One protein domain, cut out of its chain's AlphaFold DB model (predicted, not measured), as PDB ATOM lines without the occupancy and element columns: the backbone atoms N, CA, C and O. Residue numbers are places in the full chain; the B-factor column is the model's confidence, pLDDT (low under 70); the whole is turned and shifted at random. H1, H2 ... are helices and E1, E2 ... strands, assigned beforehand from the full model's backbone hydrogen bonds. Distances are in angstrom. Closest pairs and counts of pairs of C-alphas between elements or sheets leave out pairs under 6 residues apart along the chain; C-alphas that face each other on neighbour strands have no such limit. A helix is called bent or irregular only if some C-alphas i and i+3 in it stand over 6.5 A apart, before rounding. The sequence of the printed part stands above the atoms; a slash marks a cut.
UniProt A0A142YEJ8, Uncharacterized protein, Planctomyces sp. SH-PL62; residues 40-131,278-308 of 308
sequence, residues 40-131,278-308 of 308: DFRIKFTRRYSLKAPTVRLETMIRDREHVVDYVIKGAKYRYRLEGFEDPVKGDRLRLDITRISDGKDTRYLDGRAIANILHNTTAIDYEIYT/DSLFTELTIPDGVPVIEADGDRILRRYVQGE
ATOM      1  N   ASP A  40     213.839 172.327  98.318       95.44
ATOM      2  CA  ASP A  40     215.092 173.066  98.131       95.44
ATOM      3  C   ASP A  40     215.926 173.099  99.424       95.44
ATOM      4  O   ASP A  40     215.756 173.962 100.297       95.44
ATOM      5  N   PHE A  41     216.832 172.129  99.582       96.19
ATOM      6  CA  PHE A  41     217.728 172.064 100.735       96.19
ATOM      7  C   PHE A  41     219.022 171.296 100.462       96.19
ATOM      8  O   PHE A  41     219.124 170.457  99.569       96.19
ATOM      9  N   ARG A  42     220.022 171.557 101.305       97.12
ATOM     10  CA  ARG A  42     221.233 170.752 101.450       97.12
ATOM     11  C   ARG A  42     221.297 170.170 102.848       97.12
ATOM     12  O   ARG A  42     221.078 170.880 103.830       97.12
ATOM     13  N   ILE A  43     221.664 168.903 102.944       97.19
ATOM     14  CA  ILE A  43     221.969 168.238 104.200       97.19
ATOM     15  C   ILE A  43     223.275 167.465 104.087       97.19
ATOM     16  O   ILE A  43     223.519 166.764 103.109       97.19
ATOM     17  N   LYS A  44     224.081 167.545 105.141       97.88
ATOM     18  CA  LYS A  44     225.141 166.583 105.408       97.88
ATOM     19  C   LYS A  44     224.771 165.767 106.637       97.88
ATOM     20  O   LYS A  44     224.392 166.347 107.658       97.88
ATOM     21  N   PHE A  45     224.862 164.447 106.559       97.69
ATOM     22  CA  PHE A  45     224.504 163.566 107.665       97.69
ATOM     23  C   PHE A  45     225.344 162.295 107.697       97.69
ATOM     24  O   PHE A  45     225.857 161.846 106.678       97.69
ATOM     25  N   THR A  46     225.411 161.681 108.873       97.62
ATOM     26  CA  THR A  46     225.967 160.346 109.068       97.62
ATOM     27  C   THR A  46     224.829 159.334 109.241       97.62
ATOM     28  O   THR A  46     223.876 159.573 109.989       97.62
ATOM     29  N   ARG A  47     224.933 158.184 108.569       95.94
ATOM     30  CA  ARG A  47     224.121 156.985 108.810       95.94
ATOM     31  C   ARG A  47     225.005 155.891 109.376       95.94
ATOM     32  O   ARG A  47     226.063 155.601 108.823       95.94
ATOM     33  N   ARG A  48     224.543 155.257 110.445       97.06
ATOM     34  CA  ARG A  48     225.189 154.079 111.018       97.06
ATOM     35  C   ARG A  48     224.214 152.926 111.046       97.06
ATOM     36  O   ARG A  48     223.032 153.117 111.309       97.06
ATOM     37  N   TYR A  49     224.719 151.737 110.792       96.19
ATOM     38  CA  TYR A  49     223.993 150.512 111.040       96.19
ATOM     39  C   TYR A  49     224.904 149.529 111.761       96.19
ATOM     40  O   TYR A  49     226.092 149.449 111.459       96.19
ATOM     41  N   SER A  50     224.334 148.806 112.722       96.25
ATOM     42  CA  SER A  50     225.014 147.704 113.396       96.25
ATOM     43  C   SER A  50     224.069 146.521 113.548       96.25
ATOM     44  O   SER A  50     222.978 146.649 114.114       96.25
ATOM     45  N   LEU A  51     224.512 145.369 113.063       94.94
ATOM     46  CA  LEU A  51     223.922 144.065 113.297       94.94
ATOM     47  C   LEU A  51     224.385 143.584 114.674       94.94
ATOM     48  O   LEU A  51     225.577 143.485 114.970       94.94
ATOM     49  N   LYS A  52     223.431 143.302 115.548       93.94
ATOM     50  CA  LYS A  52     223.683 142.657 116.839       93.94
ATOM     51  C   LYS A  52     223.727 141.149 116.644       93.94
ATOM     52  O   LYS A  52     223.344 140.671 115.588       93.94
ATOM     53  N   ALA A  53     224.211 140.415 117.648       80.38
ATOM     54  CA  ALA A  53     224.392 138.965 117.591       80.38
ATOM     55  C   ALA A  53     223.077 138.254 117.197       80.38
ATOM     56  O   ALA A  53     222.213 138.075 118.059       80.38
ATOM     57  N   PRO A  54     222.904 137.876 115.916       75.38
ATOM     58  CA  PRO A  54     221.634 137.364 115.433       75.38
ATOM     59  C   PRO A  54     221.477 135.905 115.858       75.38
ATOM     60  O   PRO A  54     222.452 135.152 115.888       75.38
ATOM     61  N   THR A  55     220.246 135.463 116.121       78.00
ATOM     62  CA  THR A  55     219.973 134.036 116.378       78.00
ATOM     63  C   THR A  55     220.199 133.184 115.118       78.00
ATOM     64  O   THR A  55     220.442 131.980 115.201       78.00
ATOM     65  N   VAL A  56     220.158 133.809 113.936       74.12
ATOM     66  CA  VAL A  56     220.350 133.172 112.626       74.12
ATOM     67  C   VAL A  56     221.731 133.490 112.064       74.12
ATOM     68  O   VAL A  56     222.238 134.597 112.220       74.12
ATOM     69  N   ARG A  57     222.335 132.546 111.334       75.81
ATOM     70  CA  ARG A  57     223.530 132.834 110.531       75.81
ATOM     71  C   ARG A  57     223.158 133.682 109.318       75.81
ATOM     72  O   ARG A  57     222.514 133.197 108.395       75.81
ATOM     73  N   LEU A  58     223.606 134.929 109.317       79.81
ATOM     74  CA  LEU A  58     223.321 135.916 108.279       79.81
ATOM     75  C   LEU A  58     224.600 136.221 107.484       79.81
ATOM     76  O   LEU A  58     225.109 137.335 107.510       79.81
ATOM     77  N   GLU A  59     225.170 135.204 106.822       83.25
ATOM     78  CA  GLU A  59     226.508 135.298 106.199       83.25
ATOM     79  C   GLU A  59     226.626 136.392 105.126       83.25
ATOM     80  O   GLU A  59     227.717 136.916 104.918       83.25
ATOM     81  N   THR A  60     225.524 136.743 104.461       83.75
ATOM     82  CA  THR A  60     225.480 137.764 103.401       83.75
ATOM     83  C   THR A  60     225.117 139.155 103.911       83.75
ATOM     84  O   THR A  60     225.010 140.083 103.112       83.75
ATOM     85  N   MET A  61     224.865 139.319 105.212       88.69
ATOM     86  CA  MET A  61     224.480 140.615 105.757       88.69
ATOM     87  C   MET A  61     225.685 141.501 106.029       88.69
ATOM     88  O   MET A  61     226.805 141.036 106.246       88.69
ATOM     89  N   ILE A  62     225.418 142.800 106.066       92.44
ATOM     90  CA  ILE A  62     226.350 143.771 106.619       92.44
ATOM     91  C   ILE A  62     226.341 143.622 108.139       92.44
ATOM     92  O   ILE A  62     225.280 143.472 108.740       92.44
ATOM     93  N   ARG A  63     227.518 143.594 108.758       95.06
ATOM     94  CA  ARG A  63     227.663 143.597 110.214       95.06
ATOM     95  C   ARG A  63     227.635 145.023 110.727       95.06
ATOM     96  O   ARG A  63     226.826 145.339 111.584       95.06
ATOM     97  N   ASP A  64     228.477 145.876 110.167       96.75
ATOM     98  CA  ASP A  64     228.555 147.281 110.531       96.75
ATOM     99  C   ASP A  64     228.653 148.133 109.270       96.75
ATOM    100  O   ASP A  64     229.204 147.725 108.248       96.75
ATOM    101  N   ARG A  65     228.064 149.318 109.329       96.44
ATOM    102  CA  ARG A  65     228.048 150.279 108.233       96.44
ATOM    103  C   ARG A  65     228.129 151.671 108.814       96.44
ATOM    104  O   ARG A  65     227.368 152.006 109.721       96.44
ATOM    105  N   GLU A  66     228.985 152.502 108.243       97.56
ATOM    106  CA  GLU A  66     229.045 153.923 108.564       97.56
ATOM    107  C   GLU A  66     229.259 154.730 107.292       97.56
ATOM    108  O   GLU A  66     230.291 154.604 106.633       97.56
ATOM    109  N   HIS A  67     228.268 155.554 106.963       96.12
ATOM    110  CA  HIS A  67     228.245 156.397 105.777       96.12
ATOM    111  C   HIS A  67     228.096 157.856 106.171       96.12
ATOM    112  O   HIS A  67     227.260 158.189 107.010       96.12
ATOM    113  N   VAL A  68     228.833 158.724 105.494       97.56
ATOM    114  CA  VAL A  68     228.585 160.159 105.449       97.56
ATOM    115  C   VAL A  68     227.948 160.469 104.105       97.56
ATOM    116  O   VAL A  68     228.448 160.061 103.058       97.56
ATOM    117  N   VAL A  69     226.836 161.192 104.138       96.88
ATOM    118  CA  VAL A  69     226.097 161.602 102.951       96.88
ATOM    119  C   VAL A  69     226.063 163.121 102.882       96.88
ATOM    120  O   VAL A  69     225.733 163.777 103.870       96.88
ATOM    121  N   ASP A  70     226.379 163.672 101.714       97.12
ATOM    122  CA  ASP A  70     226.113 165.060 101.334       97.12
ATOM    123  C   ASP A  70     225.051 165.048 100.235       97.12
ATOM    124  O   ASP A  70     225.261 164.507  99.145       97.12
ATOM    125  N   TYR A  71     223.887 165.596 100.556       96.38
ATOM    126  CA  TYR A  71     222.711 165.577  99.707       96.38
ATOM    127  C   TYR A  71     222.212 166.997  99.465       96.38
ATOM    128  O   TYR A  71     222.055 167.775 100.404       96.38
ATOM    129  N   VAL A  72     221.952 167.327  98.204       96.38
ATOM    130  CA  VAL A  72     221.379 168.602  97.770       96.38
ATOM    131  C   VAL A  72     220.200 168.304  96.862       96.38
ATOM    132  O   VAL A  72     220.345 167.523  95.926       96.38
ATOM    133  N   ILE A  73     219.063 168.941  97.101       94.94
ATOM    134  CA  ILE A  73     217.887 168.894  96.231       94.94
ATOM    135  C   ILE A  73     217.427 170.315  95.925       94.94
ATOM    136  O   ILE A  73     217.532 171.191  96.783       94.94
ATOM    137  N   LYS A  74     216.959 170.531  94.693       94.62
ATOM    138  CA  LYS A  74     216.335 171.770  94.228       94.62
ATOM    139  C   LYS A  74     215.274 171.448  93.176       94.62
ATOM    140  O   LYS A  74     215.572 171.299  91.986       94.62
ATOM    141  N   GLY A  75     214.028 171.304  93.615       92.00
ATOM    142  CA  GLY A  75     212.923 170.813  92.797       92.00
ATOM    143  C   GLY A  75     213.210 169.401  92.277       92.00
ATOM    144  O   GLY A  75     213.430 168.476  93.051       92.00
ATOM    145  N   ALA A  76     213.235 169.233  90.953       90.69
ATOM    146  CA  ALA A  76     213.548 167.949  90.313       90.69
ATOM    147  C   ALA A  76     215.058 167.641  90.226       90.69
ATOM    148  O   ALA A  76     215.432 166.527  89.867       90.69
ATOM    149  N   LYS A  77     215.927 168.616  90.526       94.12
ATOM    150  CA  LYS A  77     217.384 168.452  90.484       94.12
ATOM    151  C   LYS A  77     217.888 167.916  91.816       94.12
ATOM    152  O   LYS A  77     217.437 168.369  92.868       94.12
ATOM    153  N   TYR A  78     218.866 167.016  91.793       95.25
ATOM    154  CA  TYR A  78     219.517 166.572  93.021       95.25
ATOM    155  C   TYR A  78     220.973 166.166  92.819       95.25
ATOM    156  O   TYR A  78     221.404 165.780  91.735       95.25
ATOM    157  N   ARG A  79     221.734 166.216  93.907       95.31
ATOM    158  CA  ARG A  79     223.061 165.630  94.040       95.31
ATOM    159  C   ARG A  79     223.105 164.806  95.316       95.31
ATOM    160  O   ARG A  79     222.766 165.295  96.384       95.31
ATOM    161  N   TYR A  80     223.583 163.579  95.202       95.44
ATOM    162  CA  TYR A  80     223.793 162.648  96.297       95.44
ATOM    163  C   TYR A  80     225.238 162.162  96.260       95.44
ATOM    164  O   TYR A  80     225.674 161.583  95.267       95.44
ATOM    165  N   ARG A  81     225.990 162.390  97.334       95.62
ATOM    166  CA  ARG A  81     227.321 161.815  97.520       95.62
ATOM    167  C   ARG A  81     227.338 161.019  98.808       95.62
ATOM    168  O   ARG A  81     227.034 161.576  99.857       95.62
ATOM    169  N   LEU A  82     227.727 159.758  98.722       95.75
ATOM    170  CA  LEU A  82     227.914 158.863  99.851       95.75
ATOM    171  C   LEU A  82     229.370 158.428  99.897       95.75
ATOM    172  O   LEU A  82     229.914 157.945  98.909       95.75
ATOM    173  N   GLU A  83     229.973 158.556 101.068       97.25
ATOM    174  CA  GLU A  83     231.295 158.019 101.367       97.25
ATOM    175  C   GLU A  83     231.228 157.223 102.660       97.25
ATOM    176  O   GLU A  83     230.579 157.637 103.621       97.25
ATOM    177  N   GLY A  84     231.918 156.093 102.721       97.06
ATOM    178  CA  GLY A  84     231.963 155.332 103.956       97.06
ATOM    179  C   GLY A  84     232.468 153.920 103.781       97.06
ATOM    180  O   GLY A  84     233.213 153.612 102.847       97.06
ATOM    181  N   PHE A  85     232.067 153.071 104.718       96.81
ATOM    182  CA  PHE A  85     232.482 151.682 104.745       96.81
ATOM    183  C   PHE A  85     231.347 150.757 105.148       96.81
ATOM    184  O   PHE A  85     230.490 151.115 105.961       96.81
ATOM    185  N   GLU A  86     231.436 149.538 104.635       96.44
ATOM    186  CA  GLU A  86     230.612 148.411 105.038       96.44
ATOM    187  C   GLU A  86     231.513 147.251 105.447       96.44
ATOM    188  O   GLU A  86     232.404 146.837 104.705       96.44
ATOM    189  N   ASP A  87     231.274 146.726 106.638       96.50
ATOM    190  CA  ASP A  87     231.928 145.544 107.171       96.50
ATOM    191  C   ASP A  87     230.937 144.382 107.047       96.50
ATOM    192  O   ASP A  87     230.026 144.268 107.873       96.50
ATOM    193  N   PRO A  88     231.034 143.533 106.010       94.94
ATOM    194  CA  PRO A  88     230.142 142.392 105.875       94.94
ATOM    195  C   PRO A  88     230.382 141.367 106.991       94.94
ATOM    196  O   PRO A  88     231.452 141.290 107.598       94.94
ATOM    197  N   VAL A  89     229.386 140.522 107.269       93.25
ATOM    198  CA  VAL A  89     229.547 139.396 108.202       93.25
ATOM    199  C   VAL A  89     230.665 138.464 107.732       93.25
ATOM    200  O   VAL A  89     231.413 137.950 108.569       93.25
ATOM    201  N   LYS A  90     230.797 138.293 106.411       92.06
ATOM    202  CA  LYS A  90     231.812 137.487 105.737       92.06
ATOM    203  C   LYS A  90     232.416 138.258 104.567       92.06
ATOM    204  O   LYS A  90     231.686 138.842 103.774       92.06
ATOM    205  N   GLY A  91     233.732 138.161 104.417       92.94
ATOM    206  CA  GLY A  91     234.486 138.872 103.388       92.94
ATOM    207  C   GLY A  91     235.231 140.070 103.960       92.94
ATOM    208  O   GLY A  91     235.256 140.281 105.174       92.94
ATOM    209  N   ASP A  92     235.860 140.818 103.064       95.56
ATOM    210  CA  ASP A  92     236.661 141.977 103.425       95.56
ATOM    211  C   ASP A  92     235.800 143.232 103.549       95.56
ATOM    212  O   ASP A  92     234.739 143.358 102.932       95.56
ATOM    213  N   ARG A  93     236.292 144.182 104.345       96.00
ATOM    214  CA  ARG A  93     235.699 145.510 104.470       96.00
ATOM    215  C   ARG A  93     235.633 146.191 103.106       96.00
ATOM    216  O   ARG A  93     236.643 146.314 102.413       96.00
ATOM    217  N   LEU A  94     234.457 146.700 102.768       94.94
ATOM    218  CA  LEU A  94     234.196 147.422 101.534       94.94
ATOM    219  C   LEU A  94     234.241 148.923 101.801       94.94
ATOM    220  O   LEU A  94     233.685 149.414 102.784       94.94
ATOM    221  N   ARG A  95     234.907 149.665 100.917       95.44
ATOM    222  CA  ARG A  95     234.832 151.127 100.883       95.44
ATOM    223  C   ARG A  95     233.785 151.534  99.858       95.44
ATOM    224  O   ARG A  95     233.844 151.069  98.725       95.44
ATOM    225  N   LEU A  96     232.898 152.443 100.242       94.38
ATOM    226  CA  LEU A  96     231.923 153.050  99.344       94.38
ATOM    227  C   LEU A  96     232.296 154.501  99.041       94.38
ATOM    228  O   LEU A  96     232.687 155.259  99.933       94.38
ATOM    229  N   ASP A  97     232.172 154.863  97.769       95.62
ATOM    230  CA  ASP A  97     232.307 156.220  97.236       95.62
ATOM    231  C   ASP A  97     231.351 156.321  96.045       95.62
ATOM    232  O   ASP A  97     231.687 155.953  94.919       95.62
ATOM    233  N   ILE A  98     230.109 156.701  96.337       94.62
ATOM    234  CA  ILE A  98     229.017 156.749  95.368       94.62
ATOM    235  C   ILE A  98     228.660 158.207  95.147       94.62
ATOM    236  O   ILE A  98     228.410 158.961  96.087       94.62
ATOM    237  N   THR A  99     228.584 158.605  93.886       95.50
ATOM    238  CA  THR A  99     228.061 159.910  93.502       95.50
ATOM    239  C   THR A  99     226.929 159.730  92.509       95.50
ATOM    240  O   THR A  99     227.119 159.090  91.483       95.50
ATOM    241  N   ARG A 100     225.776 160.342  92.775       94.31
ATOM    242  CA  ARG A 100     224.654 160.459  91.840       94.31
ATOM    243  C   ARG A 100     224.267 161.923  91.672       94.31
ATOM    244  O   ARG A 100     224.245 162.671  92.648       94.31
ATOM    245  N   ILE A 101     223.953 162.331  90.453       95.00
ATOM    246  CA  ILE A 101     223.423 163.658  90.140       95.00
ATOM    247  C   ILE A 101     222.272 163.534  89.150       95.00
ATOM    248  O   ILE A 101     222.299 162.675  88.271       95.00
ATOM    249  N   SER A 102     221.283 164.406  89.274       94.62
ATOM    250  CA  SER A 102     220.239 164.576  88.276       94.62
ATOM    251  C   SER A 102     219.932 166.048  88.074       94.62
ATOM    252  O   SER A 102     219.819 166.813  89.033       94.62
ATOM    253  N   ASP A 103     219.740 166.415  86.812       95.19
ATOM    254  CA  ASP A 103     219.285 167.738  86.382       95.19
ATOM    255  C   ASP A 103     217.750 167.812  86.228       95.19
ATOM    256  O   ASP A 103     217.216 168.818  85.754       95.19
ATOM    257  N   GLY A 104     217.034 166.768  86.662       92.56
ATOM    258  CA  GLY A 104     215.582 166.628  86.541       92.56
ATOM    259  C   GLY A 104     215.116 165.979  85.236       92.56
ATOM    260  O   GLY A 104     213.925 165.702  85.096       92.56
ATOM    261  N   LYS A 105     216.028 165.704  84.298       92.94
ATOM    262  CA  LYS A 105     215.744 164.961  83.064       92.94
ATOM    263  C   LYS A 105     216.651 163.745  82.926       92.94
ATOM    264  O   LYS A 105     216.166 162.643  82.679       92.94
ATOM    265  N   ASP A 106     217.945 163.963  83.107       94.06
ATOM    266  CA  ASP A 106     218.975 162.948  83.012       94.06
ATOM    267  C   ASP A 106     219.540 162.667  84.408       94.06
ATOM    268  O   ASP A 106     219.579 163.535  85.288       94.06
ATOM    269  N   THR A 107     219.987 161.434  84.617       94.38
ATOM    270  CA  THR A 107     220.628 160.989  85.854       94.38
ATOM    271  C   THR A 107     222.002 160.429  85.525       94.38
ATOM    272  O   THR A 107     222.155 159.620  84.615       94.38
ATOM    273  N   ARG A 108     223.020 160.845  86.273       94.25
ATOM    274  CA  ARG A 108     224.401 160.385  86.117       94.25
ATOM    275  C   ARG A 108     224.865 159.821  87.446       94.25
ATOM    276  O   ARG A 108     224.651 160.457  88.478       94.25
ATOM    277  N   TYR A 109     225.511 158.664  87.448       94.00
ATOM    278  CA  TYR A 109     226.105 158.135  88.670       94.00
ATOM    279  C   TYR A 109     227.441 157.442  88.445       94.00
ATOM    280  O   TYR A 109     227.696 156.895  87.378       94.00
ATOM    281  N   LEU A 110     228.281 157.484  89.477       95.44
ATOM    282  CA  LEU A 110     229.599 156.871  89.571       95.44
ATOM    283  C   LEU A 110     229.637 156.027  90.847       95.44
ATOM    284  O   LEU A 110     229.423 156.565  91.936       95.44
ATOM    285  N   ASP A 111     229.920 154.733  90.709       92.38
ATOM    286  CA  ASP A 111     230.010 153.787  91.827       92.38
ATOM    287  C   ASP A 111     231.460 153.335  92.030       92.38
ATOM    288  O   ASP A 111     232.032 152.659  91.174       92.38
ATOM    289  N   GLY A 112     232.089 153.774  93.124       84.06
ATOM    290  CA  GLY A 112     233.390 153.280  93.583       84.06
ATOM    291  C   GLY A 112     234.540 153.454  92.587       84.06
ATOM    292  O   GLY A 112     235.541 152.748  92.685       84.06
ATOM    293  N   ARG A 113     234.398 154.362  91.607       82.94
ATOM    294  CA  ARG A 113     235.255 154.478  90.404       82.94
ATOM    295  C   ARG A 113     235.290 153.222  89.521       82.94
ATOM    296  O   ARG A 113     236.125 153.136  88.629       82.94
ATOM    297  N   ALA A 114     234.411 152.257  89.758       90.94
ATOM    298  CA  ALA A 114     234.347 151.017  89.000       90.94
ATOM    299  C   ALA A 114     233.540 151.185  87.710       90.94
ATOM    300  O   ALA A 114     233.894 150.611  86.683       90.94
ATOM    301  N   ILE A 115     232.457 151.963  87.758       94.81
ATOM    302  CA  ILE A 115     231.569 152.174  86.615       94.81
ATOM    303  C   ILE A 115     230.831 153.505  86.730       94.81
ATOM    304  O   ILE A 115     230.415 153.909  87.821       94.81
ATOM    305  N   ALA A 116     230.653 154.168  85.591       96.81
ATOM    306  CA  ALA A 116     229.783 155.321  85.452       96.81
ATOM    307  C   ALA A 116     228.597 154.996  84.540       96.81
ATOM    308  O   ALA A 116     228.720 154.271  83.552       96.81
ATOM    309  N   ASN A 117     227.442 155.565  84.857       95.25
ATOM    310  CA  ASN A 117     226.246 155.440  84.043       95.25
ATOM    311  C   ASN A 117     225.638 156.818  83.803       95.25
ATOM    312  O   ASN A 117     225.530 157.626  84.727       95.25
ATOM    313  N   ILE A 118     225.222 157.058  82.566       95.50
ATOM    314  CA  ILE A 118     224.484 158.241  82.129       95.50
ATOM    315  C   ILE A 118     223.148 157.737  81.603       95.50
ATOM    316  O   ILE A 118     223.091 157.003  80.620       95.50
ATOM    317  N   LEU A 119     222.075 158.092  82.289       94.25
ATOM    318  CA  LEU A 119     220.735 157.650  81.962       94.25
ATOM    319  C   LEU A 119     219.899 158.856  81.537       94.25
ATOM    320  O   LEU A 119     219.663 159.767  82.332       94.25
ATOM    321  N   HIS A 120     219.447 158.853  80.292       94.44
ATOM    322  CA  HIS A 120     218.628 159.910  79.721       94.44
ATOM    323  C   HIS A 120     217.146 159.675  79.961       94.44
ATOM    324  O   HIS A 120     216.685 158.530  80.004       94.44
ATOM    325  N   ASN A 121     216.406 160.779  80.086       88.44
ATOM    326  CA  ASN A 121     214.949 160.787  80.266       88.44
ATOM    327  C   ASN A 121     214.471 159.895  81.424       88.44
ATOM    328  O   ASN A 121     213.348 159.391  81.412       88.44
ATOM    329  N   THR A 122     215.326 159.696  82.425       80.44
ATOM    330  CA  THR A 122     214.986 158.967  83.635       80.44
ATOM    331  C   THR A 122     215.290 159.833  84.837       80.44
ATOM    332  O   THR A 122     216.408 160.296  85.071       80.44
ATOM    333  N   THR A 123     214.248 160.032  85.627       68.00
ATOM    334  CA  THR A 123     214.334 160.598  86.962       68.00
ATOM    335  C   THR A 123     214.340 159.437  87.932       68.00
ATOM    336  O   THR A 123     213.417 159.292  88.726       68.00
ATOM    337  N   ALA A 124     215.334 158.549  87.818       59.62
ATOM    338  CA  ALA A 124     215.506 157.466  88.774       59.62
ATOM    339  C   ALA A 124     215.700 158.098  90.163       59.62
ATOM    340  O   ALA A 124     216.798 158.489  90.559       59.62
ATOM    341  N   ILE A 125     214.583 158.294  90.860       57.97
ATOM    342  CA  ILE A 125     214.508 158.676  92.255       57.97
ATOM    343  C   ILE A 125     214.783 157.371  92.970       57.97
ATOM    344  O   ILE A 125     213.900 156.532  93.134       57.97
ATOM    345  N   ASP A 126     216.056 157.173  93.283       57.72
ATOM    346  CA  ASP A 126     216.482 156.026  94.059       57.72
ATOM    347  C   ASP A 126     215.829 156.089  95.449       57.72
ATOM    348  O   ASP A 126     215.582 157.173  95.994       57.72
ATOM    349  N   TYR A 127     215.612 154.924  96.053       51.62
ATOM    350  CA  TYR A 127     215.054 154.750  97.402       51.62
ATOM    351  C   TYR A 127     215.897 155.412  98.504       51.62
ATOM    352  O   TYR A 127     215.523 155.453  99.675       51.62
ATOM    353  N   GLU A 128     217.053 155.948  98.126       61.94
ATOM    354  CA  GLU A 128     218.026 156.589  98.992       61.94
ATOM    355  C   GLU A 128     217.877 158.114  99.067       61.94
ATOM    356  O   GLU A 128     218.606 158.747  99.841       61.94
ATOM    357  N   ILE A 129     216.939 158.711  98.316       70.94
ATOM    358  CA  ILE A 129     216.633 160.139  98.431       70.94
ATOM    359  C   ILE A 129     216.119 160.444  99.839       70.94
ATOM    360  O   ILE A 129     215.117 159.908 100.315       70.94
ATOM    361  N   TYR A 130     216.840 161.330 100.524       80.31
ATOM    362  CA  TYR A 130     216.486 161.748 101.866       80.31
ATOM    363  C   TYR A 130     215.271 162.674 101.822       80.31
ATOM    364  O   TYR A 130     215.347 163.778 101.288       80.31
ATOM    365  N   THR A 131     214.183 162.263 102.462       87.19
ATOM    366  CA  THR A 131     213.041 163.130 102.767       87.19
ATOM    367  C   THR A 131     212.759 163.068 104.270       87.19
ATOM    368  O   THR A 131     212.694 161.971 104.833       87.19
ATOM    369  N   ASP A 278     224.231 175.608  89.114       94.50
ATOM    370  CA  ASP A 278     223.496 174.582  88.361       94.50
ATOM    371  C   ASP A 278     224.417 173.454  87.867       94.50
ATOM    372  O   ASP A 278     223.975 172.309  87.741       94.50
ATOM    373  N   SER A 279     225.708 173.757  87.681       96.12
ATOM    374  CA  SER A 279     226.768 172.783  87.383       96.12
ATOM    375  C   SER A 279     226.826 171.623  88.386       96.12
ATOM    376  O   SER A 279     227.154 170.498  88.009       96.12
ATOM    377  N   LEU A 280     226.409 171.838  89.642       96.31
ATOM    378  CA  LEU A 280     226.358 170.799  90.678       96.31
ATOM    379  C   LEU A 280     225.459 169.605  90.301       96.31
ATOM    380  O   LEU A 280     225.656 168.495  90.807       96.31
ATOM    381  N   PHE A 281     224.459 169.843  89.452       95.94
ATOM    382  CA  PHE A 281     223.436 168.872  89.064       95.94
ATOM    383  C   PHE A 281     223.675 168.258  87.678       95.94
ATOM    384  O   PHE A 281     223.068 167.239  87.345       95.94
ATOM    385  N   THR A 282     224.560 168.849  86.873       94.94
ATOM    386  CA  THR A 282     224.836 168.425  85.492       94.94
ATOM    387  C   THR A 282     226.221 167.807  85.322       94.94
ATOM    388  O   THR A 282     226.373 166.879  84.526       94.94
ATOM    389  N   GLU A 283     227.225 168.269  86.071       94.31
ATOM    390  CA  GLU A 283     228.621 167.868  85.889       94.31
ATOM    391  C   GLU A 283     229.018 166.725  86.835       94.31
ATOM    392  O   GLU A 283     229.168 166.896  88.046       94.31
ATOM    393  N   LEU A 284     229.219 165.531  86.267       95.00
ATOM    394  CA  LEU A 284     229.835 164.395  86.954       95.00
ATOM    395  C   LEU A 284     231.266 164.231  86.444       95.00
ATOM    396  O   LEU A 284     231.473 163.851  85.295       95.00
ATOM    397  N   THR A 285     232.257 164.477  87.300       94.75
ATOM    398  CA  THR A 285     233.652 164.163  86.972       94.75
ATOM    399  C   THR A 285     233.848 162.648  86.979       94.75
ATOM    400  O   THR A 285     233.912 162.028  88.041       94.75
ATOM    401  N   ILE A 286     233.946 162.060  85.790       95.88
ATOM    402  CA  ILE A 286     234.279 160.648  85.597       95.88
ATOM    403  C   ILE A 286     235.800 160.559  85.384       95.88
ATOM    404  O   ILE A 286     236.307 161.226  84.483       95.88
ATOM    405  N   PRO A 287     236.547 159.804  86.209       95.75
ATOM    406  CA  PRO A 287     237.980 159.599  85.998       95.75
ATOM    407  C   PRO A 287     238.282 158.860  84.689       95.75
ATOM    408  O   PRO A 287     237.503 158.002  84.273       95.75
ATOM    409  N   ASP A 288     239.443 159.131  84.093       96.56
ATOM    410  CA  ASP A 288     239.936 158.363  82.945       96.56
ATOM    411  C   ASP A 288     240.082 156.871  83.293       96.56
ATOM    412  O   ASP A 288     240.402 156.504  84.430       96.56
ATOM    413  N   GLY A 289     239.838 156.002  82.313       96.56
ATOM    414  CA  GLY A 289     239.877 154.546  82.475       96.56
ATOM    415  C   GLY A 289     238.605 153.934  83.074       96.56
ATOM    416  O   GLY A 289     238.496 152.710  83.146       96.56
ATOM    417  N   VAL A 290     237.625 154.747  83.486       97.44
ATOM    418  CA  VAL A 290     236.348 154.247  84.011       97.44
ATOM    419  C   VAL A 290     235.415 153.858  82.857       97.44
ATOM    420  O   VAL A 290     235.161 154.684  81.975       97.44
ATOM    421  N   PRO A 291     234.860 152.633  82.851       97.62
ATOM    422  CA  PRO A 291     233.808 152.251  81.920       97.62
ATOM    423  C   PRO A 291     232.555 153.109  82.110       97.62
ATOM    424  O   PRO A 291     232.058 153.262  83.229       97.62
ATOM    425  N   VAL A 292     232.015 153.614  81.006       97.88
ATOM    426  CA  VAL A 292     230.794 154.416  80.961       97.88
ATOM    427  C   VAL A 292     229.733 153.703  80.134       97.88
ATOM    428  O   VAL A 292     229.983 153.285  78.998       97.88
ATOM    429  N   ILE A 293     228.530 153.587  80.694       96.69
ATOM    430  CA  ILE A 293     227.334 153.138  79.980       96.69
ATOM    431  C   ILE A 293     226.376 154.317  79.846       96.69
ATOM    432  O   ILE A 293     225.989 154.937  80.831       96.69
ATOM    433  N   GLU A 294     225.968 154.604  78.618       97.06
ATOM    434  CA  GLU A 294     224.971 155.620  78.303       97.06
ATOM    435  C   GLU A 294     223.698 154.932  77.808       97.06
ATOM    436  O   GLU A 294     223.760 154.082  76.914       97.06
ATOM    437  N   ALA A 295     222.551 155.265  78.394       95.62
ATOM    438  CA  ALA A 295     221.273 154.628  78.095       95.62
ATOM    439  C   ALA A 295     220.108 155.625  78.095       95.62
ATOM    440  O   ALA A 295     220.176 156.682  78.710       95.62
ATOM    441  N   ASP A 296     219.027 155.267  77.410       94.31
ATOM    442  CA  ASP A 296     217.759 155.995  77.331       94.31
ATOM    443  C   ASP A 296     216.632 154.988  77.583       94.31
ATOM    444  O   ASP A 296     216.349 154.125  76.744       94.31
ATOM    445  N   GLY A 297     216.076 155.020  78.797       85.69
ATOM    446  CA  GLY A 297     215.276 153.915  79.330       85.69
ATOM    447  C   GLY A 297     216.059 152.594  79.325       85.69
ATOM    448  O   GLY A 297     217.212 152.541  79.748       85.69
ATOM    449  N   ASP A 298     215.453 151.534  78.789       86.12
ATOM    450  CA  ASP A 298     216.076 150.202  78.697       86.12
ATOM    451  C   ASP A 298     217.063 150.061  77.521       86.12
ATOM    452  O   ASP A 298     217.686 149.011  77.331       86.12
ATOM    453  N   ARG A 299     217.210 151.099  76.688       94.56
ATOM    454  CA  ARG A 299     218.053 151.059  75.490       94.56
ATOM    455  C   ARG A 299     219.432 151.636  75.778       94.56
ATOM    456  O   ARG A 299     219.578 152.832  76.003       94.56
ATOM    457  N   ILE A 300     220.460 150.803  75.642       96.31
ATOM    458  CA  ILE A 300     221.858 151.246  75.692       96.31
ATOM    459  C   ILE A 300     222.194 151.991  74.399       96.31
ATOM    460  O   ILE A 300     222.091 151.430  73.308       96.31
ATOM    461  N   LEU A 301     222.599 153.251  74.535       97.06
ATOM    462  CA  LEU A 301     223.025 154.116  73.440       97.06
ATOM    463  C   LEU A 301     224.510 153.925  73.137       97.06
ATOM    464  O   LEU A 301     224.896 153.775  71.977       97.06
ATOM    465  N   ARG A 302     225.345 153.912  74.182       97.12
ATOM    466  CA  ARG A 302     226.799 153.817  74.048       97.12
ATOM    467  C   ARG A 302     227.426 153.082  75.227       97.12
ATOM    468  O   ARG A 302     226.924 153.103  76.346       97.12
ATOM    469  N   ARG A 303     228.564 152.447  74.955       97.75
ATOM    470  CA  ARG A 303     229.521 151.972  75.956       97.75
ATOM    471  C   ARG A 303     230.907 152.448  75.543       97.75
ATOM    472  O   ARG A 303     231.252 152.315  74.370       97.75
ATOM    473  N   TYR A 304     231.660 153.026  76.466       97.50
ATOM    474  CA  TYR A 304     233.012 153.522  76.209       97.50
ATOM    475  C   TYR A 304     233.837 153.534  77.495       97.50
ATOM    476  O   TYR A 304     233.300 153.295  78.574       97.50
ATOM    477  N   VAL A 305     235.137 153.783  77.376       97.31
ATOM    478  CA  VAL A 305     236.025 154.044  78.511       97.31
ATOM    479  C   VAL A 305     236.312 155.539  78.516       97.31
ATOM    480  O   VAL A 305     236.623 156.115  77.478       97.31
ATOM    481  N   GLN A 306     236.144 156.194  79.661       97.25
ATOM    482  CA  GLN A 306     236.410 157.624  79.768       97.25
ATOM    483  C   GLN A 306     237.883 157.914  79.429       97.25
ATOM    484  O   GLN A 306     238.778 157.296  80.003       97.25
ATOM    485  N   GLY A 307     238.122 158.857  78.513       93.00
ATOM    486  CA  GLY A 307     239.470 159.246  78.078       93.00
ATOM    487  C   GLY A 307     240.041 158.457  76.888       93.00
ATOM    488  O   GLY A 307     241.136 158.793  76.441       93.00
ATOM    489  N   GLU A 308     239.309 157.470  76.350       90.69
ATOM    490  CA  GLU A 308     239.656 156.697  75.137       90.69
ATOM    491  C   GLU A 308     238.675 156.958  73.980       90.69
ATOM    492  O   GLU A 308     239.154 157.122  72.833       90.69
TER     493      GLU A 308
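AT A GLANCE: This is residues 40 to 131 and 278 to 308 of the 308 residues of an uncharacterized protein of Planctomyces sp. SH-PL62 (UniProt A0A142YEJ8). One twisted sheet of eight strands makes a curved wall, with the long bent strands E1, E2 and E3 at one edge and the shorter hairpin of E7 and E8, turned well away from them, at the other. The stretch of residues 121 to 131 folds back over one face, and the short helix H1 only grazes the sheet. The printed part has 123 residues with eight named strands and one named helix, in the order E1 E2 E3 E4 E5 E6 H1 E7 E8. The sheet's order is E1 E2 E3 E4 E5 E6 E7 E8, mixed, and the class is mostly strand. The whole is only just compact, close to loose, with a radius of gyration of the C-alphas of 16.5 A and spans of 46 by 36 by 25 A.

IN THESE COORDINATES: E1, residues 40 to 51, begins at C-alpha 40 (215.092, 173.066, 98.131) and is 33.9 A long. E2, residues 62 to 74, measures 32.2 A, E3, residues 77 to 88, 32.8 A, and E4, residues 94 to 102, 25.8 A. E5 is residues 107 to 111, and E6, residues 115 to 120, ends at C-alpha 120 (218.628, 159.910, 79.721). H1 is residues 279 to 282. E7 is residues 291 to 296, and E8, residues 299 to 305, ends at C-alpha 305 (236.025, 154.044, 78.511).

HOW THE PARTS SIT: E1 to E6 form a meander, each strand the antiparallel neighbour of the one before. E1 bends by 53 degrees at residue 44, E2 by 56 degrees at residue 66 and E3 by 56 degrees at residue 84. In the hairpin E1 and E2, N 43 and O 71 are within hydrogen-bond range at 2.8 A. In the hairpin E3 and E4, N 80 and O 100 are at 2.8 A. E5 and E6 are a hairpin too, with N 109 and O 117 at 2.9 A. E6 and E7 are parallel, at 17 degrees, with N 118 and O 293 at 2.8 A. E7 and E8 are an antiparallel hairpin, at 161 degrees, with N 292 and O 304 at 2.8 A. E1 and E8 are the edge strands, and they are apart. From edge to edge the strands' lines turn by 80 degrees. H1 only grazes the sheet with residues 280 to 282; its closest C-alphas to E4 are those of Phe 281 and Ile 101, 5.3 A apart. H1 is too short for an O i to N i+4 pair.

THE WHOLE: The farthest C-alphas, those of Thr 55 and Glu 308, are 51.0 A apart. Residues 132 to 277 are not printed, and C-alphas 131 and 278 are 21.2 A apart across the cut. Of the links that are printed whole, none is long. The mean pLDDT of the printed part is 91.6, and residues 123 to 128 are under 70.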